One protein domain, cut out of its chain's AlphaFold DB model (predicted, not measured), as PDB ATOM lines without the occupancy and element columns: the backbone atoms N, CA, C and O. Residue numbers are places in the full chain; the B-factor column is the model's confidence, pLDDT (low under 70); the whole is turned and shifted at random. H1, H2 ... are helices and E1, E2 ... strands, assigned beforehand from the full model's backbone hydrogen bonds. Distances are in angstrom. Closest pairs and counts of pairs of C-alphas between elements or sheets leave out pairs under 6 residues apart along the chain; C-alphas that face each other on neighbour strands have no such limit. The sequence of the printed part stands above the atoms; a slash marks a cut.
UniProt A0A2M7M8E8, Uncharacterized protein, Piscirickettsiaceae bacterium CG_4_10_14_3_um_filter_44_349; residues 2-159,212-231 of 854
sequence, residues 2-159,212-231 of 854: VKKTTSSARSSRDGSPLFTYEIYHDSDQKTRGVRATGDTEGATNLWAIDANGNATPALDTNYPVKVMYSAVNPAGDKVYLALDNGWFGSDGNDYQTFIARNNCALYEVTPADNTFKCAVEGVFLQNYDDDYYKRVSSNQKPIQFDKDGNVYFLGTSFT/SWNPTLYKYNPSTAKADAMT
ATOM      1  N   VAL A   2     -38.264  -5.641  39.537       27.95
ATOM      2  CA  VAL A   2     -38.608  -6.152  38.195       27.95
ATOM      3  C   VAL A   2     -37.523  -7.073  37.634       27.95
ATOM      4  O   VAL A   2     -36.404  -6.639  37.336       27.95
ATOM      5  N   LYS A   3     -37.833  -8.364  37.493       26.56
ATOM      6  CA  LYS A   3     -36.910  -9.339  36.913       26.56
ATOM      7  C   LYS A   3     -37.021  -9.346  35.389       26.56
ATOM      8  O   LYS A   3     -38.075  -9.550  34.806       26.56
ATOM      9  N   LYS A   4     -35.859  -9.181  34.758       34.09
ATOM     10  CA  LYS A   4     -35.597  -9.241  33.317       34.09
ATOM     11  C   LYS A   4     -36.054 -10.584  32.718       34.09
ATOM     12  O   LYS A   4     -35.355 -11.586  32.874       34.09
ATOM     13  N   THR A   5     -37.177 -10.612  32.005       30.03
ATOM     14  CA  THR A   5     -37.513 -11.707  31.080       30.03
ATOM     15  C   THR A   5     -37.032 -11.347  29.679       30.03
ATOM     16  O   THR A   5     -37.272 -10.257  29.174       30.03
ATOM     17  N   THR A   6     -36.267 -12.252  29.070       27.75
ATOM     18  CA  THR A   6     -35.767 -12.140  27.695       27.75
ATOM     19  C   THR A   6     -36.917 -11.942  26.712       27.75
ATOM     20  O   THR A   6     -37.823 -12.770  26.652       27.75
ATOM     21  N   SER A   7     -36.830 -10.860  25.940       34.59
ATOM     22  CA  SER A   7     -37.785 -10.450  24.915       34.59
ATOM     23  C   SER A   7     -37.993 -11.521  23.839       34.59
ATOM     24  O   SER A   7     -37.040 -12.099  23.312       34.59
ATOM     25  N   SER A   8     -39.246 -11.737  23.431       33.53
ATOM     26  CA  SER A   8     -39.520 -12.220  22.079       33.53
ATOM     27  C   SER A   8     -39.526 -11.011  21.146       33.53
ATOM     28  O   SER A   8     -40.490 -10.249  21.121       33.53
ATOM     29  N   ALA A   9     -38.449 -10.810  20.389       32.56
ATOM     30  CA  ALA A   9     -38.428  -9.808  19.332       32.56
ATOM     31  C   ALA A   9     -39.513 -10.141  18.291       32.56
ATOM     32  O   ALA A   9     -39.442 -11.179  17.629       32.56
ATOM     33  N   ARG A  10     -40.513  -9.269  18.114       37.25
ATOM     34  CA  ARG A  10     -41.295  -9.257  16.873       37.25
ATOM     35  C   ARG A  10     -40.394  -8.650  15.799       37.25
ATOM     36  O   ARG A  10     -40.116  -7.455  15.812       37.25
ATOM     37  N   SER A  11     -39.866  -9.497  14.921       31.12
ATOM     38  CA  SER A  11     -39.007  -9.066  13.818       31.12
ATOM     39  C   SER A  11     -39.822  -8.315  12.766       31.12
ATOM     40  O   SER A  11     -40.863  -8.815  12.328       31.12
ATOM     41  N   SER A  12     -39.310  -7.184  12.279       37.34
ATOM     42  CA  SER A  12     -39.676  -6.697  10.947       37.34
ATOM     43  C   SER A  12     -39.308  -7.764   9.893       37.34
ATOM     44  O   SER A  12     -38.482  -8.653  10.134       37.34
ATOM     45  N   ARG A  13     -39.873  -7.679   8.682       37.84
ATOM     46  CA  ARG A  13     -39.463  -8.550   7.558       37.84
ATOM     47  C   ARG A  13     -38.005  -8.340   7.110       37.84
ATOM     48  O   ARG A  13     -37.524  -9.147   6.319       37.84
ATOM     49  N   ASP A  14     -37.314  -7.309   7.608       35.28
ATOM     50  CA  ASP A  14     -35.890  -7.044   7.346       35.28
ATOM     51  C   ASP A  14     -34.940  -7.513   8.467       35.28
ATOM     52  O   ASP A  14     -33.724  -7.418   8.314       35.28
ATOM     53  N   GLY A  15     -35.469  -8.083   9.555       34.12
ATOM     54  CA  GLY A  15     -34.666  -8.626  10.655       34.12
ATOM     55  C   GLY A  15     -34.260  -7.610  11.727       34.12
ATOM     56  O   GLY A  15     -33.643  -8.011  12.715       34.12
ATOM     57  N   SER A  16     -34.637  -6.337  11.595       38.41
ATOM     58  CA  SER A  16     -34.464  -5.336  12.654       38.41
ATOM     59  C   SER A  16     -35.590  -5.466  13.696       38.41
ATOM     60  O   SER A  16     -36.768  -5.521  13.325       38.41
ATOM     61  N   PRO A  17     -35.288  -5.551  15.003       45.84
ATOM     62  CA  PRO A  17     -36.325  -5.563  16.029       45.84
ATOM     63  C   PRO A  17     -37.042  -4.206  16.070       45.84
ATOM     64  O   PRO A  17     -36.404  -3.157  16.128       45.84
ATOM     65  N   LEU A  18     -38.376  -4.232  16.042       48.19
ATOM     66  CA  LEU A  18     -39.204  -3.068  16.356       48.19
ATOM     67  C   LEU A  18     -39.064  -2.726  17.850       48.19
ATOM     68  O   LEU A  18     -38.962  -3.617  18.694       48.19
ATOM     69  N   PHE A  19     -39.055  -1.432  18.175       60.09
ATOM     70  CA  PHE A  19     -39.016  -0.922  19.550       60.09
ATOM     71  C   PHE A  19     -40.294  -1.351  20.291       60.09
ATOM     72  O   PHE A  19     -41.387  -0.880  19.982       60.09
ATOM     73  N   THR A  20     -40.190  -2.298  21.226       58.84
ATOM     74  CA  THR A  20     -41.328  -2.810  22.010       58.84
ATOM     75  C   THR A  20     -40.865  -3.179  23.418       58.84
ATOM     76  O   THR A  20     -39.870  -3.892  23.573       58.84
ATOM     77  N   TYR A  21     -41.595  -2.713  24.431       64.50
ATOM     78  CA  TYR A  21     -41.341  -2.954  25.852       64.50
ATOM     79  C   TYR A  21     -42.419  -3.840  26.435       64.50
ATOM     80  O   TYR A  21     -43.598  -3.608  26.199       64.50
ATOM     81  N   GLU A  22     -42.008  -4.799  27.251       62.06
ATOM     82  CA  GLU A  22     -42.900  -5.543  28.130       62.06
ATOM     83  C   GLU A  22     -42.690  -5.013  29.553       62.06
ATOM     84  O   GLU A  22     -41.588  -5.141  30.096       62.06
ATOM     85  N   ILE A  23     -43.712  -4.385  30.149       61.22
ATOM     86  CA  ILE A  23     -43.641  -3.899  31.535       61.22
ATOM     87  C   ILE A  23     -44.668  -4.642  32.386       61.22
ATOM     88  O   ILE A  23     -45.874  -4.425  32.272       61.22
ATOM     89  N   TYR A  24     -44.158  -5.503  33.266       59.41
ATOM     90  CA  TYR A  24     -44.943  -6.293  34.211       59.41
ATOM     91  C   TYR A  24     -44.434  -6.075  35.636       59.41
ATOM     92  O   TYR A  24     -43.235  -5.880  35.855       59.41
ATOM     93  N   HIS A  25     -45.339  -6.160  36.608       50.31
ATOM     94  CA  HIS A  25     -44.963  -6.327  38.006       50.31
ATOM     95  C   HIS A  25     -44.612  -7.806  38.263       50.31
ATOM     96  O   HIS A  25     -45.195  -8.689  37.635       50.31
ATOM     97  N   ASP A  26     -43.653  -8.102  39.152       44.25
ATOM     98  CA  ASP A  26     -43.103  -9.466  39.338       44.25
ATOM     99  C   ASP A  26     -44.159 -10.525  39.717       44.25
ATOM    100  O   ASP A  26     -43.950 -11.714  39.471       44.25
ATOM    101  N   SER A  27     -45.279 -10.100  40.311       50.62
ATOM    102  CA  SER A  27     -46.432 -10.933  40.677       50.62
ATOM    103  C   SER A  27     -47.317 -11.325  39.490       50.62
ATOM    104  O   SER A  27     -48.043 -12.309  39.581       50.62
ATOM    105  N   ASP A  28     -47.233 -10.602  38.370       50.81
ATOM    106  CA  ASP A  28     -48.233 -10.625  37.297       50.81
ATOM    107  C   ASP A  28     -47.748 -11.411  36.059       50.81
ATOM    108  O   ASP A  28     -48.131 -11.109  34.923       50.81
ATOM    109  N   GLN A  29     -46.841 -12.384  36.238       45.59
ATOM    110  CA  GLN A  29     -46.286 -13.157  35.118       45.59
ATOM    111  C   GLN A  29     -47.395 -13.803  34.277       45.59
ATOM    112  O   GLN A  29     -48.262 -14.470  34.823       45.59
ATOM    113  N   LYS A  30     -47.296 -13.658  32.941       39.62
ATOM    114  CA  LYS A  30     -48.133 -14.252  31.874       39.62
ATOM    115  C   LYS A  30     -48.640 -15.678  32.196       39.62
ATOM    116  O   LYS A  30     -48.142 -16.667  31.655       39.62
ATOM    117  N   THR A  31     -49.716 -15.803  32.962       35.31
ATOM    118  CA  THR A  31     -50.614 -16.955  32.909       35.31
ATOM    119  C   THR A  31     -51.682 -16.619  31.883       35.31
ATOM    120  O   THR A  31     -52.560 -15.796  32.107       35.31
ATOM    121  N   ARG A  32     -51.588 -17.242  30.700       33.00
ATOM    122  CA  ARG A  32     -52.667 -17.275  29.698       33.00
ATOM    123  C   ARG A  32     -53.875 -18.028  30.279       33.00
ATOM    124  O   ARG A  32     -54.148 -19.160  29.889       33.00
ATOM    125  N   GLY A  33     -54.565 -17.415  31.230       29.97
ATOM    126  CA  GLY A  33     -55.939 -17.714  31.596       29.97
ATOM    127  C   GLY A  33     -56.840 -16.829  30.749       29.97
ATOM    128  O   GLY A  33     -56.582 -15.640  30.589       29.97
ATOM    129  N   VAL A  34     -57.846 -17.428  30.126       31.83
ATOM    130  CA  VAL A  34     -58.806 -16.763  29.243       31.83
ATOM    131  C   VAL A  34     -59.583 -15.714  30.048       31.83
ATOM    132  O   VAL A  34     -60.621 -16.030  30.617       31.83
ATOM    133  N   ARG A  35     -59.099 -14.467  30.103       33.47
ATOM    134  CA  ARG A  35     -59.945 -13.338  30.501       33.47
ATOM    135  C   ARG A  35     -61.012 -13.144  29.432       33.47
ATOM    136  O   ARG A  35     -60.742 -13.259  28.233       33.47
ATOM    137  N   ALA A  36     -62.240 -12.928  29.892       29.03
ATOM    138  CA  ALA A  36     -63.410 -12.750  29.053       29.03
ATOM    139  C   ALA A  36     -63.140 -11.702  27.966       29.03
ATOM    140  O   ALA A  36     -62.511 -10.675  28.205       29.03
ATOM    141  N   THR A  37     -63.621 -11.991  26.762       28.98
ATOM    142  CA  THR A  37     -63.414 -11.276  25.496       28.98
ATOM    143  C   THR A  37     -64.059  -9.877  25.449       28.98
ATOM    144  O   THR A  37     -64.749  -9.545  24.488       28.98
ATOM    145  N   GLY A  38     -63.871  -9.069  26.492       32.50
ATOM    146  CA  GLY A  38     -64.421  -7.722  26.648       32.50
ATOM    147  C   GLY A  38     -63.511  -6.741  27.398       32.50
ATOM    148  O   GLY A  38     -63.692  -5.541  27.213       32.50
ATOM    149  N   ASP A  39     -62.514  -7.216  28.154       36.09
ATOM    150  CA  ASP A  39     -61.529  -6.352  28.815       36.09
ATOM    151  C   ASP A  39     -60.296  -6.181  27.922       36.09
ATOM    152  O   ASP A  39     -59.721  -7.146  27.415       36.09
ATOM    153  N   THR A  40     -59.928  -4.931  27.669       38.69
ATOM    154  CA  THR A  40     -58.825  -4.551  26.785       38.69
ATOM    155  C   THR A  40     -57.489  -5.054  27.346       38.69
ATOM    156  O   THR A  40     -57.118  -4.708  28.464       38.69
ATOM    157  N   GLU A  41     -56.737  -5.853  26.569       44.34
ATOM    158  CA  GLU A  41     -55.275  -5.961  26.744       44.34
ATOM    159  C   GLU A  41     -54.706  -4.536  26.893       44.34
ATOM    160  O   GLU A  41     -55.159  -3.640  26.171       44.34
ATOM    161  N   GLY A  42     -53.781  -4.317  27.842       53.81
ATOM    162  CA  GLY A  42     -53.374  -2.990  28.320       53.81
ATOM    163  C   GLY A  42     -53.144  -1.995  27.187       53.81
ATOM    164  O   GLY A  42     -52.158  -2.061  26.454       53.81
ATOM    165  N   ALA A  43     -54.101  -1.084  27.013       63.53
ATOM    166  CA  ALA A  43     -54.078  -0.133  25.919       63.53
ATOM    167  C   ALA A  43     -52.985   0.916  26.158       63.53
ATOM    168  O   ALA A  43     -52.896   1.497  27.243       63.53
ATOM    169  N   THR A  44     -52.188   1.196  25.123       72.25
ATOM    170  CA  THR A  44     -51.211   2.288  25.114       72.25
ATOM    171  C   THR A  44     -51.394   3.200  23.906       72.25
ATOM    172  O   THR A  44     -51.825   2.762  22.838       72.25
ATOM    173  N   ASN A  45     -51.042   4.476  24.069       71.62
ATOM    174  CA  ASN A  45     -50.948   5.452  22.984       71.62
ATOM    175  C   ASN A  45     -49.511   5.614  22.443       71.62
ATOM    176  O   ASN A  45     -49.285   6.467  21.583       71.62
ATOM    177  N   LEU A  46     -48.534   4.831  22.923       75.38
ATOM    178  CA  LEU A  46     -47.163   4.852  22.412       75.38
ATOM    179  C   LEU A  46     -47.010   3.860  21.253       75.38
ATOM    180  O   LEU A  46     -47.177   2.653  21.429       75.38
ATOM    181  N   TRP A  47     -46.639   4.366  20.077       71.25
ATOM    182  CA  TRP A  47     -46.475   3.572  18.857       71.25
ATOM    183  C   TRP A  47     -45.030   3.615  18.360       71.25
ATOM    184  O   TRP A  47     -44.416   4.678  18.298       71.25
ATOM    185  N   ALA A  48     -44.502   2.457  17.969       68.31
ATOM    186  CA  ALA A  48     -43.248   2.326  17.240       68.31
ATOM    187  C   ALA A  48     -43.544   2.188  15.745       68.31
ATOM    188  O   ALA A  48     -44.432   1.422  15.370       68.31
ATOM    189  N   ILE A  49     -42.806   2.920  14.907       63.06
ATOM    190  CA  ILE A  49     -42.986   2.944  13.449       63.06
ATOM    191  C   ILE A  49     -41.701   2.435  12.786       63.06
ATOM    192  O   ILE A  49     -40.622   2.955  13.074       63.06
ATOM    193  N   ASP A  50     -41.800   1.418  11.922       60.12
ATOM    194  CA  ASP A  50     -40.647   0.932  11.146       60.12
ATOM    195  C   ASP A  50     -40.309   1.837   9.944       60.12
ATOM    196  O   ASP A  50     -41.039   2.764   9.592       60.12
ATOM    197  N   ALA A  51     -39.194   1.545   9.267       54.53
ATOM    198  CA  ALA A  51     -38.747   2.284   8.084       54.53
ATOM    199  C   ALA A  51     -39.741   2.250   6.902       54.53
ATOM    200  O   ALA A  51     -39.636   3.072   5.993       54.53
ATOM    201  N   ASN A  52     -40.702   1.320   6.910       53.22
ATOM    202  CA  ASN A  52     -41.752   1.201   5.900       53.22
ATOM    203  C   ASN A  52     -43.053   1.902   6.326       53.22
ATOM    204  O   ASN A  52     -44.019   1.892   5.566       53.22
ATOM    205  N   GLY A  53     -43.089   2.510   7.516       53.41
ATOM    206  CA  GLY A  53     -44.263   3.193   8.047       53.41
ATOM    207  C   GLY A  53     -45.265   2.286   8.760       53.41
ATOM    208  O   GLY A  53     -46.357   2.757   9.074       53.41
ATOM    209  N   ASN A  54     -44.935   1.018   9.031       59.56
ATOM    210  CA  ASN A  54     -45.822   0.134   9.791       59.56
ATOM    211  C   ASN A  54     -45.743   0.477  11.277       59.56
ATOM    212  O   ASN A  54     -44.653   0.494  11.852       59.56
ATOM    213  N   ALA A  55     -46.899   0.696  11.900       60.97
ATOM    214  CA  ALA A  55     -46.994   1.028  13.312       60.97
ATOM    215  C   ALA A  55     -47.394  -0.181  14.166       60.97
ATOM    216  O   ALA A  55     -48.305  -0.935  13.825       60.97
ATOM    217  N   THR A  56     -46.746  -0.335  15.318       65.00
ATOM    218  CA  THR A  56     -47.095  -1.326  16.347       65.00
ATOM    219  C   THR A  56     -47.071  -0.680  17.731       65.00
ATOM    220  O   THR A  56     -46.241   0.210  17.937       65.00
ATOM    221  N   PRO A  57     -47.919  -1.105  18.690       69.00
ATOM    222  CA  PRO A  57     -47.822  -0.629  20.066       69.00
ATOM    223  C   PRO A  57     -46.410  -0.860  20.607       69.00
ATOM    224  O   PRO A  57     -45.865  -1.957  20.489       69.00
ATOM    225  N   ALA A  58     -45.806   0.186  21.161       71.88
ATOM    226  CA  ALA A  58     -44.452   0.136  21.698       71.88
ATOM    227  C   ALA A  58     -44.413  -0.380  23.144       71.88
ATOM    228  O   ALA A  58     -43.330  -0.621  23.667       71.88
ATOM    229  N   LEU A  59     -45.566  -0.533  23.793       72.81
ATOM    230  CA  LEU A  59     -45.698  -0.948  25.185       72.81
ATOM    231  C   LEU A  59     -46.710  -2.099  25.276       72.81
ATOM    232  O   LEU A  59     -47.828  -1.973  24.781       72.81
ATOM    233  N   ASP A  60     -46.311  -3.199  25.904       71.62
ATOM    234  CA  ASP A  60     -47.140  -4.347  26.276       71.62
ATOM    235  C   ASP A  60     -47.204  -4.399  27.811       71.62
ATOM    236  O   ASP A  60     -46.172  -4.504  28.483       71.62
ATOM    237  N   THR A  61     -48.408  -4.238  28.366       69.56
ATOM    238  CA  THR A  61     -48.650  -4.134  29.813       69.56
ATOM    239  C   THR A  61     -50.001  -4.732  30.190       69.56
ATOM    240  O   THR A  61     -50.902  -4.838  29.360       69.56
ATOM    241  N   ASN A  62     -50.163  -5.083  31.467       67.94
ATOM    242  CA  ASN A  62     -51.423  -5.619  31.998       67.94
ATOM    243  C   ASN A  62     -52.447  -4.530  32.375       67.94
ATOM    244  O   ASN A  62     -53.586  -4.854  32.704       67.94
ATOM    245  N   TYR A  63     -52.051  -3.255  32.341       71.88
ATOM    246  CA  TYR A  63     -52.862  -2.110  32.758       71.88
ATOM    247  C   TYR A  63     -52.848  -1.042  31.660       71.88
ATOM    248  O   TYR A  63     -51.864  -0.947  30.936       71.88
ATOM    249  N   PRO A  64     -53.889  -0.209  31.513       74.12
ATOM    250  CA  PRO A  64     -53.830   0.935  30.609       74.12
ATOM    251  C   PRO A  64     -52.659   1.861  30.968       74.12
ATOM    252  O   PRO A  64     -52.516   2.274  32.119       74.12
ATOM    253  N   VAL A  65     -51.834   2.217  29.982       78.06
ATOM    254  CA  VAL A  65     -50.724   3.166  30.159       78.06
ATOM    255  C   VAL A  65     -50.781   4.225  29.076       78.06
ATOM    256  O   VAL A  65     -50.651   3.940  27.884       78.06
ATOM    257  N   LYS A  66     -50.889   5.479  29.502       80.12
ATOM    258  CA  LYS A  66     -50.876   6.631  28.611       80.12
ATOM    259  C   LYS A  66     -49.572   7.401  28.778       80.12
ATOM    260  O   LYS A  66     -49.230   7.845  29.868       80.12
ATOM    261  N   VAL A  67     -48.835   7.553  27.687       82.12
ATOM    262  CA  VAL A  67     -47.632   8.382  27.603       82.12
ATOM    263  C   VAL A  67     -48.057   9.791  27.195       82.12
ATOM    264  O   VAL A  67     -48.661   9.966  26.135       82.12
ATOM    265  N   MET A  68     -47.754  10.795  28.025       82.12
ATOM    266  CA  MET A  68     -48.037  12.205  27.717       82.12
ATOM    267  C   MET A  68     -47.108  12.718  26.616       82.12
ATOM    268  O   MET A  68     -47.549  13.327  25.646       82.12
ATOM    269  N   TYR A  69     -45.807  12.472  26.776       82.94
ATOM    270  CA  TYR A  69     -44.760  12.878  25.843       82.94
ATOM    271  C   TYR A  69     -43.477  12.081  26.093       82.94
ATOM    272  O   TYR A  69     -43.302  11.431  27.129       82.94
ATOM    273  N   SER A  70     -42.560  12.155  25.129       84.38
ATOM    274  CA  SER A  70     -41.232  11.540  25.220       84.38
ATOM    275  C   SER A  70     -40.110  12.552  24.988       84.38
ATOM    276  O   SER A  70     -40.262  13.495  24.207       84.38
ATOM    277  N   ALA A  71     -38.962  12.361  25.636       86.56
ATOM    278  CA  ALA A  71     -37.773  13.190  25.446       86.56
ATOM    279  C   ALA A  71     -36.537  12.322  25.187       86.56
ATOM    280  O   ALA A  71     -36.207  11.444  25.978       86.56
ATOM    281  N   VAL A  72     -35.851  12.573  24.073       83.25
ATOM    282  CA  VAL A  72     -34.609  11.873  23.716       83.25
ATOM    283  C   VAL A  72     -33.430  12.663  24.267       83.25
ATOM    284  O   VAL A  72     -33.389  13.887  24.112       83.25
ATOM    285  N   ASN A  73     -32.483  11.983  24.908       84.88
ATOM    286  CA  ASN A  73     -31.285  12.640  25.417       84.88
ATOM    287  C   ASN A  73     -30.381  13.141  24.267       84.88
ATOM    288  O   ASN A  73     -30.496  12.669  23.134       84.88
ATOM    289  N   PRO A  74     -29.438  14.065  24.529       81.31
ATOM    290  CA  PRO A  74     -28.592  14.636  23.478       81.31
ATOM    291  C   PRO A  74     -27.760  13.614  22.689       81.31
ATOM    292  O   PRO A  74     -27.471  13.847  21.520       81.31
ATOM    293  N   ALA A  75     -27.387  12.488  23.308       79.38
ATOM    294  CA  ALA A  75     -26.625  11.423  22.657       79.38
ATOM    295  C   ALA A  75     -27.491  10.475  21.800       79.38
ATOM    296  O   ALA A  75     -26.947   9.697  21.020       79.38
ATOM    297  N   GLY A  76     -28.822  10.532  21.920       78.38
ATOM    298  CA  GLY A  76     -29.747   9.696  21.152       78.38
ATOM    299  C   GLY A  76     -29.851   8.241  21.616       78.38
ATOM    300  O   GLY A  76     -30.563   7.458  20.993       78.38
ATOM    301  N   ASP A  77     -29.162   7.859  22.691       82.31
ATOM    302  CA  ASP A  77     -29.111   6.489  23.209       82.31
ATOM    303  C   ASP A  77     -30.124   6.223  24.336       82.31
ATOM    304  O   ASP A  77     -30.293   5.072  24.747       82.31
ATOM    305  N   LYS A  78     -30.812   7.265  24.825       85.81
ATOM    306  CA  LYS A  78     -31.838   7.178  25.871       85.81
ATOM    307  C   LYS A  78     -33.103   7.941  25.502       85.81
ATOM    308  O   LYS A  78     -33.052   9.053  24.974       85.81
ATOM    309  N   VAL A  79     -34.244   7.368  25.869       86.38
ATOM    310  CA  VAL A  79     -35.572   7.979  25.766       86.38
ATOM    311  C   VAL A  79     -36.186   8.042  27.157       86.38
ATOM    312  O   VAL A  79     -36.162   7.065  27.896       86.38
ATOM    313  N   TYR A  80     -36.744   9.189  27.516       90.75
ATOM    314  CA  TYR A  80     -37.484   9.390  28.753       90.75
ATOM    315  C   TYR A  80     -38.973   9.462  28.436       90.75
ATOM    316  O   TYR A  80     -39.375  10.237  27.565       90.75
ATOM    317  N   LEU A  81     -39.775   8.647  29.117       89.12
ATOM    318  CA  LEU A  81     -41.224   8.562  28.932       89.12
ATOM    319  C   LEU A  81     -41.933   9.139  30.158       89.12
ATOM    320  O   LEU A  81     -41.741   8.635  31.266       89.12
ATOM    321  N   ALA A  82     -42.752  10.172  29.947       91.00
ATOM    322  CA  ALA A  82     -43.607  10.761  30.975       91.00
ATOM    323  C   ALA A  82     -45.009  10.148  30.898       91.00
ATOM    324  O   ALA A  82     -45.657  10.224  29.848       91.00
ATOM    325  N   LEU A  83     -45.476   9.537  31.987       88.62
ATOM    326  CA  LEU A  83     -46.787   8.888  32.046       88.62
ATOM    327  C   LEU A  83     -47.874   9.838  32.549       88.62
ATOM    328  O   LEU A  83     -47.658  10.590  33.497       88.62
ATOM    329  N   ASP A  84     -49.044   9.767  31.919       84.88
ATOM    330  CA  ASP A  84     -50.247  10.498  32.313       84.88
ATOM    331  C   ASP A  84     -50.885   9.807  33.520       84.88
ATOM    332  O   ASP A  84     -51.065   8.590  33.529       84.88
ATOM    333  N   ASN A  85     -51.247  10.587  34.530       79.69
ATOM    334  CA  ASN A  85     -51.931  10.108  35.727       79.69
ATOM    335  C   ASN A  85     -53.462  10.233  35.638       79.69
ATOM    336  O   ASN A  85     -54.152  10.038  36.636       79.69
ATOM    337  N   GLY A  86     -54.005  10.613  34.479       73.25
ATOM    338  CA  GLY A  86     -55.440  10.787  34.249       73.25
ATOM    339  C   GLY A  86     -56.043  12.016  34.932       73.25
ATOM    340  O   GLY A  86     -57.242  12.247  34.820       73.25
ATOM    341  N   TRP A  87     -55.247  12.835  35.625       69.69
ATOM    342  CA  TRP A  87     -55.757  14.008  36.342       69.69
ATOM    343  C   TRP A  87     -56.189  15.130  35.390       69.69
ATOM    344  O   TRP A  87     -57.059  15.938  35.713       69.69
ATOM    345  N   PHE A  88     -55.605  15.149  34.194       62.84
ATOM    346  CA  PHE A  88     -55.752  16.220  33.213       62.84
ATOM    347  C   PHE A  88     -56.769  15.898  32.099       62.84
ATOM    348  O   PHE A  88     -56.873  16.647  31.129       62.84
ATOM    349  N   GLY A  89     -57.541  14.804  32.209       58.50
ATOM    350  CA  GLY A  89     -58.589  14.460  31.238       58.50
ATOM    351  C   GLY A  89     -59.502  13.305  31.665       58.50
ATOM    352  O   GLY A  89     -59.090  12.414  32.393       58.50
ATOM    353  N   SER A  90     -60.756  13.302  31.198       53.62
ATOM    354  CA  SER A  90     -61.783  12.316  31.580       53.62
ATOM    355  C   SER A  90     -62.081  11.312  30.453       53.62
ATOM    356  O   SER A  90     -63.175  11.309  29.885       53.62
ATOM    357  N   ASP A  91     -61.114  10.478  30.078       60.12
ATOM    358  CA  ASP A  91     -61.358   9.388  29.114       60.12
ATOM    359  C   ASP A  91     -61.887   8.099  29.776       60.12
ATOM    360  O   ASP A  91     -62.216   7.144  29.077       60.12
ATOM    361  N   GLY A  92     -62.050   8.110  31.105       59.34
ATOM    362  CA  GLY A  92     -62.661   7.033  31.888       59.34
ATOM    363  C   GLY A  92     -61.731   5.855  32.182       59.34
ATOM    364  O   GLY A  92     -62.162   4.915  32.845       59.34
ATOM    365  N   ASN A  93     -60.477   5.904  31.721       67.31
ATOM    366  CA  ASN A  93     -59.467   4.889  32.005       67.31
ATOM    367  C   ASN A  93     -58.717   5.209  33.306       67.31
ATOM    368  O   ASN A  93     -58.413   6.366  33.596       67.31
ATOM    369  N   ASP A  94     -58.364   4.171  34.063       72.06
ATOM    370  CA  ASP A  94     -57.504   4.297  35.239       72.06
ATOM    371  C   ASP A  94     -56.028   4.110  34.856       72.06
ATOM    372  O   ASP A  94     -55.529   2.990  34.743       72.06
ATOM    373  N   TYR A  95     -55.328   5.229  34.656       79.00
ATOM    374  CA  TYR A  95     -53.878   5.256  34.433       79.00
ATOM    375  C   TYR A  95     -53.066   5.308  35.740       79.00
ATOM    376  O   TYR A  95     -51.843   5.150  35.720       79.00
ATOM    377  N   GLN A  96     -53.718   5.528  36.889       80.19
ATOM    378  CA  GLN A  96     -53.043   5.705  38.176       80.19
ATOM    379  C   GLN A  96     -52.587   4.380  38.762       80.19
ATOM    380  O   GLN A  96     -51.499   4.330  39.332       80.19
ATOM    381  N   THR A  97     -53.353   3.301  38.578       78.44
ATOM    382  CA  THR A  97     -53.002   1.973  39.106       78.44
ATOM    383  C   THR A  97     -51.602   1.519  38.671       78.44
ATOM    384  O   THR A  97     -50.818   1.049  39.499       78.44
ATOM    385  N   PHE A  98     -51.230   1.711  37.398       80.56
ATOM    386  CA  PHE A  98     -49.890   1.357  36.915       80.56
ATOM    387  C   PHE A  98     -48.789   2.189  37.594       80.56
ATOM    388  O   PHE A  98     -47.757   1.645  37.995       80.56
ATOM    389  N   ILE A  99     -49.012   3.498  37.749       86.94
ATOM    390  CA  ILE A  99     -48.061   4.416  38.393       86.94
ATOM    391  C   ILE A  99     -47.921   4.090  39.885       86.94
ATOM    392  O   ILE A  99     -46.798   4.041  40.385       86.94
ATOM    393  N   ALA A 100     -49.034   3.832  40.575       85.62
ATOM    394  CA  ALA A 100     -49.082   3.550  42.005       85.62
ATOM    395  C   ALA A 100     -48.297   2.277  42.342       85.62
ATOM    396  O   ALA A 100     -47.414   2.297  43.195       85.62
ATOM    397  N   ARG A 101     -48.546   1.188  41.602       81.06
ATOM    398  CA  ARG A 101     -47.859  -0.101  41.796       81.06
ATOM    399  C   ARG A 101     -46.353  -0.023  41.569       81.06
ATOM    400  O   ARG A 101     -45.591  -0.675  42.271       81.06
ATOM    401  N   ASN A 102     -45.917   0.770  40.593       83.44
ATOM    402  CA  ASN A 102     -44.495   0.916  40.278       83.44
ATOM    403  C   ASN A 102     -43.827   2.083  41.019       83.44
ATOM    404  O   ASN A 102     -42.631   2.302  40.833       83.44
ATOM    405  N   ASN A 103     -44.587   2.851  41.810       89.62
ATOM    406  CA  ASN A 103     -44.166   4.120  42.402       89.62
ATOM    407  C   ASN A 103     -43.453   5.043  41.387       89.62
ATOM    408  O   ASN A 103     -42.470   5.704  41.720       89.62
ATOM    409  N   CYS A 104     -43.889   5.048  40.120       90.38
ATOM    410  CA  CYS A 104     -43.116   5.659  39.040       90.38
ATOM    411  C   CYS A 104     -43.963   6.178  37.874       90.38
ATOM    412  O   CYS A 104     -44.719   5.421  37.261       90.38
ATOM    413  N   ALA A 105     -43.762   7.451  37.516       91.62
ATOM    414  CA  ALA A 105     -44.361   8.089  36.339       91.62
ATOM    415  C   ALA A 105     -43.326   8.579  35.301       91.62
ATOM    416  O   ALA A 105     -43.715   9.072  34.242       91.62
ATOM    417  N   LEU A 106     -42.021   8.432  35.575       93.62
ATOM    418  CA  LEU A 106     -40.934   8.782  34.655       93.62
ATOM    419  C   LEU A 106     -40.006   7.595  34.431       93.62
ATOM    420  O   LEU A 106     -39.273   7.190  35.335       93.62
ATOM    421  N   TYR A 107     -39.976   7.092  33.203       91.00
ATOM    422  CA  TYR A 107     -39.137   5.956  32.834       91.00
ATOM    423  C   TYR A 107     -37.973   6.391  31.951       91.00
ATOM    424  O   TYR A 107     -38.178   7.089  30.960       91.00
ATOM    425  N   GLU A 108     -36.763   5.949  32.293       90.81
ATOM    426  CA  GLU A 108     -35.587   6.002  31.420       90.81
ATOM    427  C   GLU A 108     -35.519   4.698  30.628       90.81
ATOM    428  O   GLU A 108     -35.594   3.609  31.200       90.81
ATOM    429  N   VAL A 109     -35.351   4.818  29.316       85.12
ATOM    430  CA  VAL A 109     -35.448   3.720  28.364       85.12
ATOM    431  C   VAL A 109     -34.239   3.720  27.431       85.12
ATOM    432  O   VAL A 109     -33.842   4.766  26.923       85.12
ATOM    433  N   THR A 110     -33.666   2.547  27.171       83.38
ATOM    434  CA  THR A 110     -32.565   2.335  26.223       83.38
ATOM    435  C   THR A 110     -33.111   1.676  24.952       83.38
ATOM    436  O   THR A 110     -33.383   0.475  24.962       83.38
ATOM    437  N   PRO A 111     -33.234   2.401  23.824       74.94
ATOM    438  CA  PRO A 111     -33.802   1.838  22.597       74.94
ATOM    439  C   PRO A 111     -33.016   0.659  22.019       74.94
ATOM    440  O   PRO A 111     -33.595  -0.198  21.366       74.94
ATOM    441  N   ALA A 112     -31.700   0.620  22.240       71.12
ATOM    442  CA  ALA A 112     -30.824  -0.383  21.637       71.12
ATOM    443  C   ALA A 112     -31.048  -1.806  22.177       71.12
ATOM    444  O   ALA A 112     -30.842  -2.774  21.448       71.12
ATOM    445  N   ASP A 113     -31.435  -1.942  23.448       74.94
ATOM    446  CA  ASP A 113     -31.586  -3.239  24.119       74.94
ATOM    447  C   ASP A 113     -32.923  -3.403  24.858       74.94
ATOM    448  O   ASP A 113     -33.122  -4.391  25.570       74.94
ATOM    449  N   ASN A 114     -33.840  -2.451  24.672       68.94
ATOM    450  CA  ASN A 114     -35.143  -2.368  25.323       68.94
ATOM    451  C   ASN A 114     -35.080  -2.431  26.863       68.94
ATOM    452  O   ASN A 114     -36.050  -2.822  27.514       68.94
ATOM    453  N   THR A 115     -33.956  -2.050  27.479       78.25
ATOM    454  CA  THR A 115     -33.891  -1.921  28.941       78.25
ATOM    455  C   THR A 115     -34.586  -0.649  29.403       78.25
ATOM    456  O   THR A 115     -34.478   0.397  28.766       78.25
ATOM    457  N   PHE A 116     -35.281  -0.726  30.535       83.19
ATOM    458  CA  PHE A 116     -35.930   0.422  31.157       83.19
ATOM    459  C   PHE A 116     -35.744   0.402  32.676       83.19
ATOM    460  O   PHE A 116     -35.490  -0.649  33.270       83.19
ATOM    461  N   LYS A 117     -35.863   1.569  33.308       86.50
ATOM    462  CA  LYS A 117     -35.904   1.729  34.768       86.50
ATOM    463  C   LYS A 117     -36.742   2.948  35.139       86.50
ATOM    464  O   LYS A 117     -36.885   3.867  34.330       86.50
ATOM    465  N   CYS A 118     -37.236   2.983  36.374       89.88
ATOM    466  CA  CYS A 118     -37.751   4.228  36.927       89.88
ATOM    467  C   CYS A 118     -36.604   5.242  37.031       89.88
ATOM    468  O   CYS A 118     -35.551   4.921  37.586       89.88
ATOM    469  N   ALA A 119     -36.778   6.433  36.460       92.50
ATOM    470  CA  ALA A 119     -35.786   7.496  36.580       92.50
ATOM    471  C   ALA A 119     -35.891   8.166  37.953       92.50
ATOM    472  O   ALA A 119     -34.880   8.351  38.623       92.50
ATOM    473  N   VAL A 120     -37.117   8.504  38.371       92.81
ATOM    474  CA  VAL A 120     -37.405   9.142  39.659       92.81
ATOM    475  C   VAL A 120     -38.710   8.583  40.213       92.81
ATOM    476  O   VAL A 120     -39.754   8.659  39.564       92.81
ATOM    477  N   GLU A 121     -38.628   8.003  41.406       92.19
ATOM    478  CA  GLU A 121     -39.776   7.440  42.111       92.19
ATOM    479  C   GLU A 121     -40.637   8.538  42.749       92.19
ATOM    480  O   GLU A 121     -40.120   9.569  43.181       92.19
ATOM    481  N   GLY A 122     -41.946   8.303  42.843       90.56
ATOM    482  CA  GLY A 122     -42.859   9.149  43.616       90.56
ATOM    483  C   GLY A 122     -43.048  10.568  43.073       90.56
ATOM    484  O   GLY A 122     -43.365  11.463  43.850       90.56
ATOM    485  N   VAL A 123     -42.833  10.815  41.775       91.00
ATOM    486  CA  VAL A 123     -43.031  12.142  41.161       91.00
ATOM    487  C   VAL A 123     -43.878  12.052  39.893       91.00
ATOM    488  O   VAL A 123     -43.560  11.291  38.980       91.00
ATOM    489  N   PHE A 124     -44.940  12.856  39.821       89.56
ATOM    490  CA  PHE A 124     -45.707  13.112  38.602       89.56
ATOM    491  C   PHE A 124     -45.080  14.239  37.803       89.56
ATOM    492  O   PHE A 124     -44.609  15.210  38.388       89.56
ATOM    493  N   LEU A 125     -45.130  14.150  36.477       90.62
ATOM    494  CA  LEU A 125     -44.559  15.171  35.606       90.62
ATOM    495  C   LEU A 125     -45.604  16.185  35.149       90.62
ATOM    496  O   LEU A 125     -46.785  15.869  35.028       90.62
ATOM    497  N   GLN A 126     -45.143  17.405  34.865       86.56
ATOM    498  CA  GLN A 126     -45.953  18.459  34.250       86.56
ATOM    499  C   GLN A 126     -46.518  17.974  32.914       86.56
ATOM    500  O   GLN A 126     -45.788  17.401  32.099       86.56
ATOM    501  N   ASN A 127     -47.806  18.229  32.691       78.56
ATOM    502  CA  ASN A 127     -48.463  17.941  31.424       78.56
ATOM    503  C   ASN A 127     -47.912  18.843  30.303       78.56
ATOM    504  O   ASN A 127     -47.508  19.980  30.554       78.56
ATOM    505  N   TYR A 128     -47.904  18.337  29.072       74.56
ATOM    506  CA  TYR A 128     -47.480  19.057  27.869       74.56
ATOM    507  C   TYR A 128     -48.705  19.448  27.035       74.56
ATOM    508  O   TYR A 128     -48.931  18.931  25.940       74.56
ATOM    509  N   ASP A 129     -49.531  20.314  27.614       67.88
ATOM    510  CA  ASP A 129     -50.802  20.773  27.057       67.88
ATOM    511  C   ASP A 129     -50.666  22.083  26.264       67.88
ATOM    512  O   ASP A 129     -49.578  22.645  26.106       67.88
ATOM    513  N   ASP A 130     -51.790  22.565  25.726       65.62
ATOM    514  CA  ASP A 130     -51.844  23.811  24.963       65.62
ATOM    515  C   ASP A 130     -51.349  25.008  25.778       65.62
ATOM    516  O   ASP A 130     -50.635  25.847  25.234       65.62
ATOM    517  N   ASP A 131     -51.651  25.075  27.077       68.12
ATOM    518  CA  ASP A 131     -51.127  26.129  27.949       68.12
ATOM    519  C   ASP A 131     -49.600  26.086  27.986       68.12
ATOM    520  O   ASP A 131     -48.946  27.135  27.925       68.12
ATOM    521  N   TYR A 132     -49.000  24.892  27.988       72.44
ATOM    522  CA  TYR A 132     -47.556  24.770  27.886       72.44
ATOM    523  C   TYR A 132     -47.015  25.324  26.549       72.44
ATOM    524  O   TYR A 132     -46.085  26.138  26.527       72.44
ATOM    525  N   TYR A 133     -47.617  24.933  25.421       68.06
ATOM    526  CA  TYR A 133     -47.224  25.388  24.075       68.06
ATOM    527  C   TYR A 133     -47.397  26.887  23.841       68.06
ATOM    528  O   TYR A 133     -46.635  27.499  23.081       68.06
ATOM    529  N   LYS A 134     -48.429  27.458  24.458       67.56
ATOM    530  CA  LYS A 134     -48.837  28.851  24.315       67.56
ATOM    531  C   LYS A 134     -47.778  29.806  24.875       67.56
ATOM    532  O   LYS A 134     -47.510  30.828  24.250       67.56
ATOM    533  N   ARG A 135     -47.112  29.450  25.980       67.88
ATOM    534  CA  ARG A 135     -46.139  30.335  26.659       67.88
ATOM    535  C   ARG A 135     -44.688  30.154  26.209       67.88
ATOM    536  O   ARG A 135     -43.867  31.059  26.366       67.88
ATOM    537  N   VAL A 136     -44.345  29.005  25.623       68.56
ATOM    538  CA  VAL A 136     -42.980  28.721  25.158       68.56
ATOM    539  C   VAL A 136     -42.875  29.010  23.658       68.56
ATOM    540  O   VAL A 136     -43.446  28.314  22.817       68.56
ATOM    541  N   SER A 137     -42.100  30.041  23.293       61.22
ATOM    542  CA  SER A 137     -41.831  30.372  21.882       61.22
ATOM    543  C   SER A 137     -40.957  29.318  21.183       61.22
ATOM    544  O   SER A 137     -40.927  29.255  19.952       61.22
ATOM    545  N   SER A 138     -40.296  28.447  21.949       62.91
ATOM    546  CA  SER A 138     -39.502  27.312  21.468       62.91
ATOM    547  C   SER A 138     -40.295  25.987  21.455       62.91
ATOM    548  O   SER A 138     -41.417  25.901  21.943       62.91
ATOM    549  N   ASN A 139     -39.707  24.926  20.893       66.38
ATOM    550  CA  ASN A 139     -40.270  23.564  20.907       66.38
ATOM    551  C   ASN A 139     -39.733  22.726  22.091       66.38
ATOM    552  O   ASN A 139     -39.547  21.515  21.960       66.38
ATOM    553  N   GLN A 140     -39.374  23.361  23.211       75.44
ATOM    554  CA  GLN A 140     -38.850  22.647  24.378       75.44
ATOM    555  C   GLN A 140     -39.955  21.844  25.060       75.44
ATOM    556  O   GLN A 140     -41.074  22.324  25.207       75.44
ATOM    557  N   LYS A 141     -39.638  20.615  25.470       81.81
ATOM    558  CA  LYS A 141     -40.542  19.762  26.247       81.81
ATOM    559  C   LYS A 141     -40.315  19.990  27.748       81.81
ATOM    560  O   LYS A 141     -39.257  20.508  28.114       81.81
ATOM    561  N   PRO A 142     -41.246  19.571  28.623       86.94
ATOM    562  CA  PRO A 142     -41.069  19.698  30.070       86.94
ATOM    563  C   PRO A 142     -39.959  18.801  30.649       86.94
ATOM    564  O   PRO A 142     -39.636  18.932  31.824       86.94
ATOM    565  N   ILE A 143     -39.356  17.917  29.842       91.38
ATOM    566  CA  ILE A 143     -38.088  17.238  30.141       91.38
ATOM    567  C   ILE A 143     -36.997  17.840  29.249       91.38
ATOM    568  O   ILE A 143     -37.133  17.857  28.021       91.38
ATOM    569  N   GLN A 144     -35.912  18.306  29.863       90.88
ATOM    570  CA  GLN A 144     -34.773  18.934  29.188       90.88
ATOM    571  C   GLN A 144     -33.448  18.372  29.710       90.88
ATOM    572  O   GLN A 144     -33.414  17.690  30.733       90.88
ATOM    573  N   PHE A 145     -32.356  18.647  28.999       89.56
ATOM    574  CA  PHE A 145     -31.042  18.083  29.300       89.56
ATOM    575  C   PHE A 145     -29.963  19.157  29.260       89.56
ATOM    576  O   PHE A 145     -29.978  20.004  28.365       89.56
ATOM    577  N   ASP A 146     -28.997  19.077  30.175       86.25
ATOM    578  CA  ASP A 146     -27.755  19.843  30.043       86.25
ATOM    579  C   ASP A 146     -26.699  19.092  29.216       86.25
ATOM    580  O   ASP A 146     -26.872  17.939  28.809       86.25
ATOM    581  N   LYS A 147     -25.572  19.768  28.964       79.69
ATOM    582  CA  LYS A 147     -24.429  19.223  28.216       79.69
ATOM    583  C   LYS A 147     -23.804  17.975  28.857       79.69
ATOM    584  O   LYS A 147     -23.134  17.221  28.159       79.69
ATOM    585  N   ASP A 148     -23.998  17.779  30.162       83.06
ATOM    586  CA  ASP A 148     -23.441  16.660  30.925       83.06
ATOM    587  C   ASP A 148     -24.430  15.478  30.987       83.06
ATOM    588  O   ASP A 148     -24.135  14.446  31.588       83.06
ATOM    589  N   GLY A 149     -25.600  15.610  30.349       86.00
ATOM    590  CA  GLY A 149     -26.640  14.587  30.306       86.00
ATOM    591  C   GLY A 149     -27.502  14.522  31.567       86.00
ATOM    592  O   GLY A 149     -28.255  13.559  31.719       86.00
ATOM    593  N   ASN A 150     -27.422  15.514  32.465       90.44
ATOM    594  CA  ASN A 150     -28.383  15.611  33.562       90.44
ATOM    595  C   ASN A 150     -29.761  15.961  32.997       90.44
ATOM    596  O   ASN A 150     -29.879  16.718  32.033       90.44
ATOM    597  N   VAL A 151     -30.796  15.416  33.624       93.81
ATOM    598  CA  VAL A 151     -32.192  15.556  33.221       93.81
ATOM    599  C   VAL A 151     -32.857  16.578  34.124       93.81
ATOM    600  O   VAL A 151     -32.773  16.476  35.344       93.81
ATOM    601  N   TYR A 152     -33.550  17.538  33.536       94.06
ATOM    602  CA  TYR A 152     -34.324  18.540  34.255       94.06
ATOM    603  C   TYR A 152     -35.790  18.366  33.905       94.06
ATOM    604  O   TYR A 152     -36.119  18.176  32.732       94.06
ATOM    605  N   PHE A 153     -36.662  18.409  34.906       93.75
ATOM    606  CA  PHE A 153     -38.098  18.254  34.703       93.75
ATOM    607  C   PHE A 153     -38.902  18.935  35.809       93.75
ATOM    608  O   PHE A 153     -38.426  19.088  36.934       93.75
ATOM    609  N   LEU A 154     -40.132  19.331  35.481       91.38
ATOM    610  CA  LEU A 154     -41.105  19.805  36.463       91.38
ATOM    611  C   LEU A 154     -41.940  18.640  36.961       91.38
ATOM    612  O   LEU A 154     -42.458  17.858  36.154       91.38
ATOM    613  N   GLY A 155     -42.118  18.556  38.274       91.19
ATOM    614  CA  GLY A 155     -42.987  17.547  38.844       91.19
ATOM    615  C   GLY A 155     -43.518  17.866  40.227       91.19
ATOM    616  O   GLY A 155     -43.003  18.726  40.935       91.19
ATOM    617  N   THR A 156     -44.563  17.139  40.600       89.88
ATOM    618  CA  THR A 156     -45.161  17.163  41.938       89.88
ATOM    619  C   THR A 156     -44.954  15.790  42.562       89.88
ATOM    620  O   THR A 156     -45.227  14.775  41.916       89.88
ATOM    621  N   SER A 157     -44.456  15.743  43.795       89.69
ATOM    622  CA  SER A 157     -44.296  14.480  44.509       89.69
ATOM    623  C   SER A 157     -45.656  13.869  44.861       89.69
ATOM    624  O   SER A 157     -46.632  14.573  45.119       89.69
ATOM    625  N   PHE A 158     -45.725  12.544  44.869       89.50
ATOM    626  CA  PHE A 158     -46.889  11.786  45.303       89.50
ATOM    627  C   PHE A 158     -46.486  10.705  46.298       89.50
ATOM    628  O   PHE A 158     -45.320  10.326  46.407       89.50
ATOM    629  N   THR A 159     -47.477  10.203  47.029       88.88
ATOM    630  CA  THR A 159     -47.301   9.060  47.923       88.88
ATOM    631  C   THR A 159     -48.242   7.944  47.516       88.88
ATOM    632  O   THR A 159     -49.376   8.185  47.098       88.88
ATOM    633  N   SER A 212     -51.571  17.832  45.825       76.94
ATOM    634  CA  SER A 212     -51.947  19.151  45.297       76.94
ATOM    635  C   SER A 212     -50.931  19.511  44.227       76.94
ATOM    636  O   SER A 212     -49.736  19.407  44.488       76.94
ATOM    637  N   TRP A 213     -51.382  19.895  43.031       83.75
ATOM    638  CA  TRP A 213     -50.473  20.247  41.943       83.75
ATOM    639  C   TRP A 213     -49.681  21.504  42.318       83.75
ATOM    640  O   TRP A 213     -50.220  22.609  42.284       83.75
ATOM    641  N   ASN A 214     -48.414  21.321  42.695       84.25
ATOM    642  CA  ASN A 214     -47.467  22.393  42.987       84.25
ATOM    643  C   ASN A 214     -46.094  22.020  42.397       84.25
ATOM    644  O   ASN A 214     -45.269  21.394  43.070       84.25
ATOM    645  N   PRO A 215     -45.871  22.314  41.107       88.38
ATOM    646  CA  PRO A 215     -44.713  21.823  40.373       88.38
ATOM    647  C   PRO A 215     -43.399  22.402  40.906       88.38
ATOM    648  O   PRO A 215     -43.198  23.613  40.960       88.38
ATOM    649  N   THR A 216     -42.472  21.507  41.231       91.31
ATOM    650  CA  THR A 216     -41.084  21.800  41.604       91.31
ATOM    651  C   THR A 216     -40.160  21.438  40.445       91.31
ATOM    652  O   THR A 216     -40.378  20.434  39.760       91.31
ATOM    653  N   LEU A 217     -39.112  22.231  40.219       93.12
ATOM    654  CA  LEU A 217     -38.064  21.874  39.266       93.12
ATOM    655  C   LEU A 217     -37.090  20.881  39.902       93.12
ATOM    656  O   LEU A 217     -36.481  21.181  40.926       93.12
ATOM    657  N   TYR A 218     -36.888  19.736  39.257       93.69
ATOM    658  CA  TYR A 218     -35.918  18.724  39.664       93.69
ATOM    659  C   TYR A 218     -34.737  18.662  38.700       93.69
ATOM    660  O   TYR A 218     -34.896  18.828  37.490       93.69
ATOM    661  N   LYS A 219     -33.560  18.346  39.243       93.81
ATOM    662  CA  LYS A 219     -32.377  17.904  38.503       93.81
ATOM    663  C   LYS A 219     -32.096  16.445  38.846       93.81
ATOM    664  O   LYS A 219     -31.715  16.144  39.971       93.81
ATOM    665  N   TYR A 220     -32.238  15.550  37.877       94.44
ATOM    666  CA  TYR A 220     -31.869  14.142  37.982       94.44
ATOM    667  C   TYR A 220     -30.535  13.872  37.287       94.44
ATOM    668  O   TYR A 220     -30.338  14.211  36.121       94.44
ATOM    669  N   ASN A 221     -29.610  13.240  38.003       92.69
ATOM    670  CA  ASN A 221     -28.330  12.791  37.476       92.69
ATOM    671  C   ASN A 221     -28.385  11.271  37.219       92.69
ATOM    672  O   ASN A 221     -28.332  10.490  38.179       92.69
ATOM    673  N   PRO A 222     -28.428  10.822  35.948       88.25
ATOM    674  CA  PRO A 222     -28.562   9.402  35.618       88.25
ATOM    675  C   PRO A 222     -27.391   8.535  36.091       88.25
ATOM    676  O   PRO A 222     -27.573   7.344  36.348       88.25
ATOM    677  N   SER A 223     -26.192   9.112  36.217       87.44
ATOM    678  CA  SER A 223     -24.980   8.400  36.644       87.44
ATOM    679  C   SER A 223     -24.982   8.062  38.135       87.44
ATOM    680  O   SER A 223     -24.372   7.078  38.540       87.44
ATOM    681  N   THR A 224     -25.658   8.872  38.951       89.19
ATOM    682  CA  THR A 224     -25.765   8.679  40.408       89.19
ATOM    683  C   THR A 224     -27.145   8.202  40.851       89.19
ATOM    684  O   THR A 224     -27.297   7.838  42.015       89.19
ATOM    685  N   ALA A 225     -28.125   8.193  39.939       86.94
ATOM    686  CA  ALA A 225     -29.532   7.914  40.208       86.94
ATOM    687  C   ALA A 225     -30.117   8.802  41.327       86.94
ATOM    688  O   ALA A 225     -30.897   8.342  42.158       86.94
ATOM    689  N   LYS A 226     -29.705  10.077  41.373       89.75
ATOM    690  CA  LYS A 226     -30.177  11.063  42.354       89.75
ATOM    691  C   LYS A 226     -30.962  12.171  41.679       89.75
ATOM    692  O   LYS A 226     -30.536  12.655  40.633       89.75
ATOM    693  N   ALA A 227     -32.068  12.566  42.302       91.88
ATOM    694  CA  ALA A 227     -32.859  13.728  41.927       91.88
ATOM    695  C   ALA A 227     -32.848  14.749  43.070       91.88
ATOM    696  O   ALA A 227     -33.175  14.402  44.203       91.88
ATOM    697  N   ASP A 228     -32.487  15.989  42.755       91.38
ATOM    698  CA  ASP A 228     -32.450  17.107  43.697       91.38
ATOM    699  C   ASP A 228     -33.480  18.166  43.281       91.38
ATOM    700  O   ASP A 228     -33.578  18.517  42.101       91.38
ATOM    701  N   ALA A 229     -34.248  18.679  44.245       90.50
ATOM    702  CA  ALA A 229     -35.124  19.827  44.026       90.50
ATOM    703  C   ALA A 229     -34.280  21.104  43.863       90.50
ATOM    704  O   ALA A 229     -33.373  21.373  44.652       90.50
ATOM    705  N   MET A 230     -34.574  21.882  42.824       89.75
ATOM    706  CA  MET A 230     -33.824  23.079  42.424       89.75
ATOM    707  C   MET A 230     -34.499  24.384  42.856       89.75
ATOM    708  O   MET A 230     -33.853  25.432  42.866       89.75
ATOM    709  N   THR A 231     -35.792  24.343  43.177       88.12
ATOM    710  CA  THR A 231     -36.600  25.508  43.567       88.12
ATOM    711  C   THR A 231     -37.116  25.381  44.994       88.12
ATOM    712  O   THR A 231     -37.020  24.322  45.609       88.12
TER     713      THR A 231
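Overview. This is residues 2 to 159 and 212 to 231 of the 854 residues of an uncharacterized protein of Piscirickettsiaceae bacterium CG_4_10_14_3_um_filter_44_349 (UniProt A0A2M7M8E8). Two strongly twisted sheets, E5 to E8 and E9 to E13, lie face to face as a sandwich; on the first sheet's other side are H1 and a loosely ordered opening part with two small strand pairs, E1 with E4 and E2 with E3. Residues 31 to 39 stick out as a free loop, and H2 lies far out, with residues 134 to 139 standing free. The 178 printed residues run E1 to E6, H1, E7 to E9, H2, E10 to E13; the class is mostly strand, with under half of the residues in named elements. The whole is compact, with a radius of gyration of the C-alphas of 17.0 A and spans of 49 by 36 by 33 A.

Along the chain. Pass residues 2 to 20, which hold no named element, and find C-alpha 21 at (-41.341, -2.954, 25.852), where E1, residues 21 to 23, begins. E2 is 47 to 49, E3 55 to 57 and E4 59 to 61. E5, 67 to 72, is 14.0 A long, and E6, 79 to 83, 12.9 A. H1, 96 to 102, is 10.0 A long; E7, 104 to 110, is 16.9 A and E8, 115 to 121, 17.2 A. Then come E9, 123 to 125, H2, 130 to 135, and E10, 143 to 145. E11, 151 to 157, measures 16.6 A and E12, 216 to 221, 16.2 A; E13, 226 to 229, ends at C-alpha 229, (-35.124, 19.827, 44.026).

Arrangement. Start at the antiparallel sheet E5, E6, E7, E8, where these backbone atoms are within hydrogen-bond range: N 71 and O 80 of the hairpin E5 and E6 at 2.9 A, N 81 and O 107 of the neighbours E6 and E7 at 2.9 A, and N 117 and O 108 of the hairpin E7 and E8 at 2.9 A. In the branched sheet, E9 and E10 lie on one side of E11, with N 124 and O 156 at 2.9 A and N 144 and O 152 at 2.9 A; E12 lies on the other side, with N 220 and O 151 at 2.7 A. E13 pairs with E12 through N 219 and O 228, 2.9 A. Between the sheets, the C-alphas of Ala 105 and Phe 124 are the closest of E7 and E9, 5.7 A. H1 is on the first sheet, closest to E7 at the C-alphas of Ile 99 and Ala 105, 5.6 A. E1 and E4 are parallel, with N 60 and O 21 at 2.8 A; the hairpin E2 and E3 has N 48 and O 56 at 2.8 A. Every O i to N i+4 pair of H1 is within hydrogen-bond range, and 1 of 2 in H2, which is on neither larger sheet.

Size, cuts and confidence. The C-alphas of Gly 33 and Ser 137 are the two farthest apart, 51.0 A. Residues 160 to 211 are not printed; C-alphas 159 and 212 are 11.4 A apart across this cut. The links E1 to E2 and E6 to H1 are long. Mean pLDDT of the printed part is 71.0, with 72 residues under 70, among them residues 2 to 43.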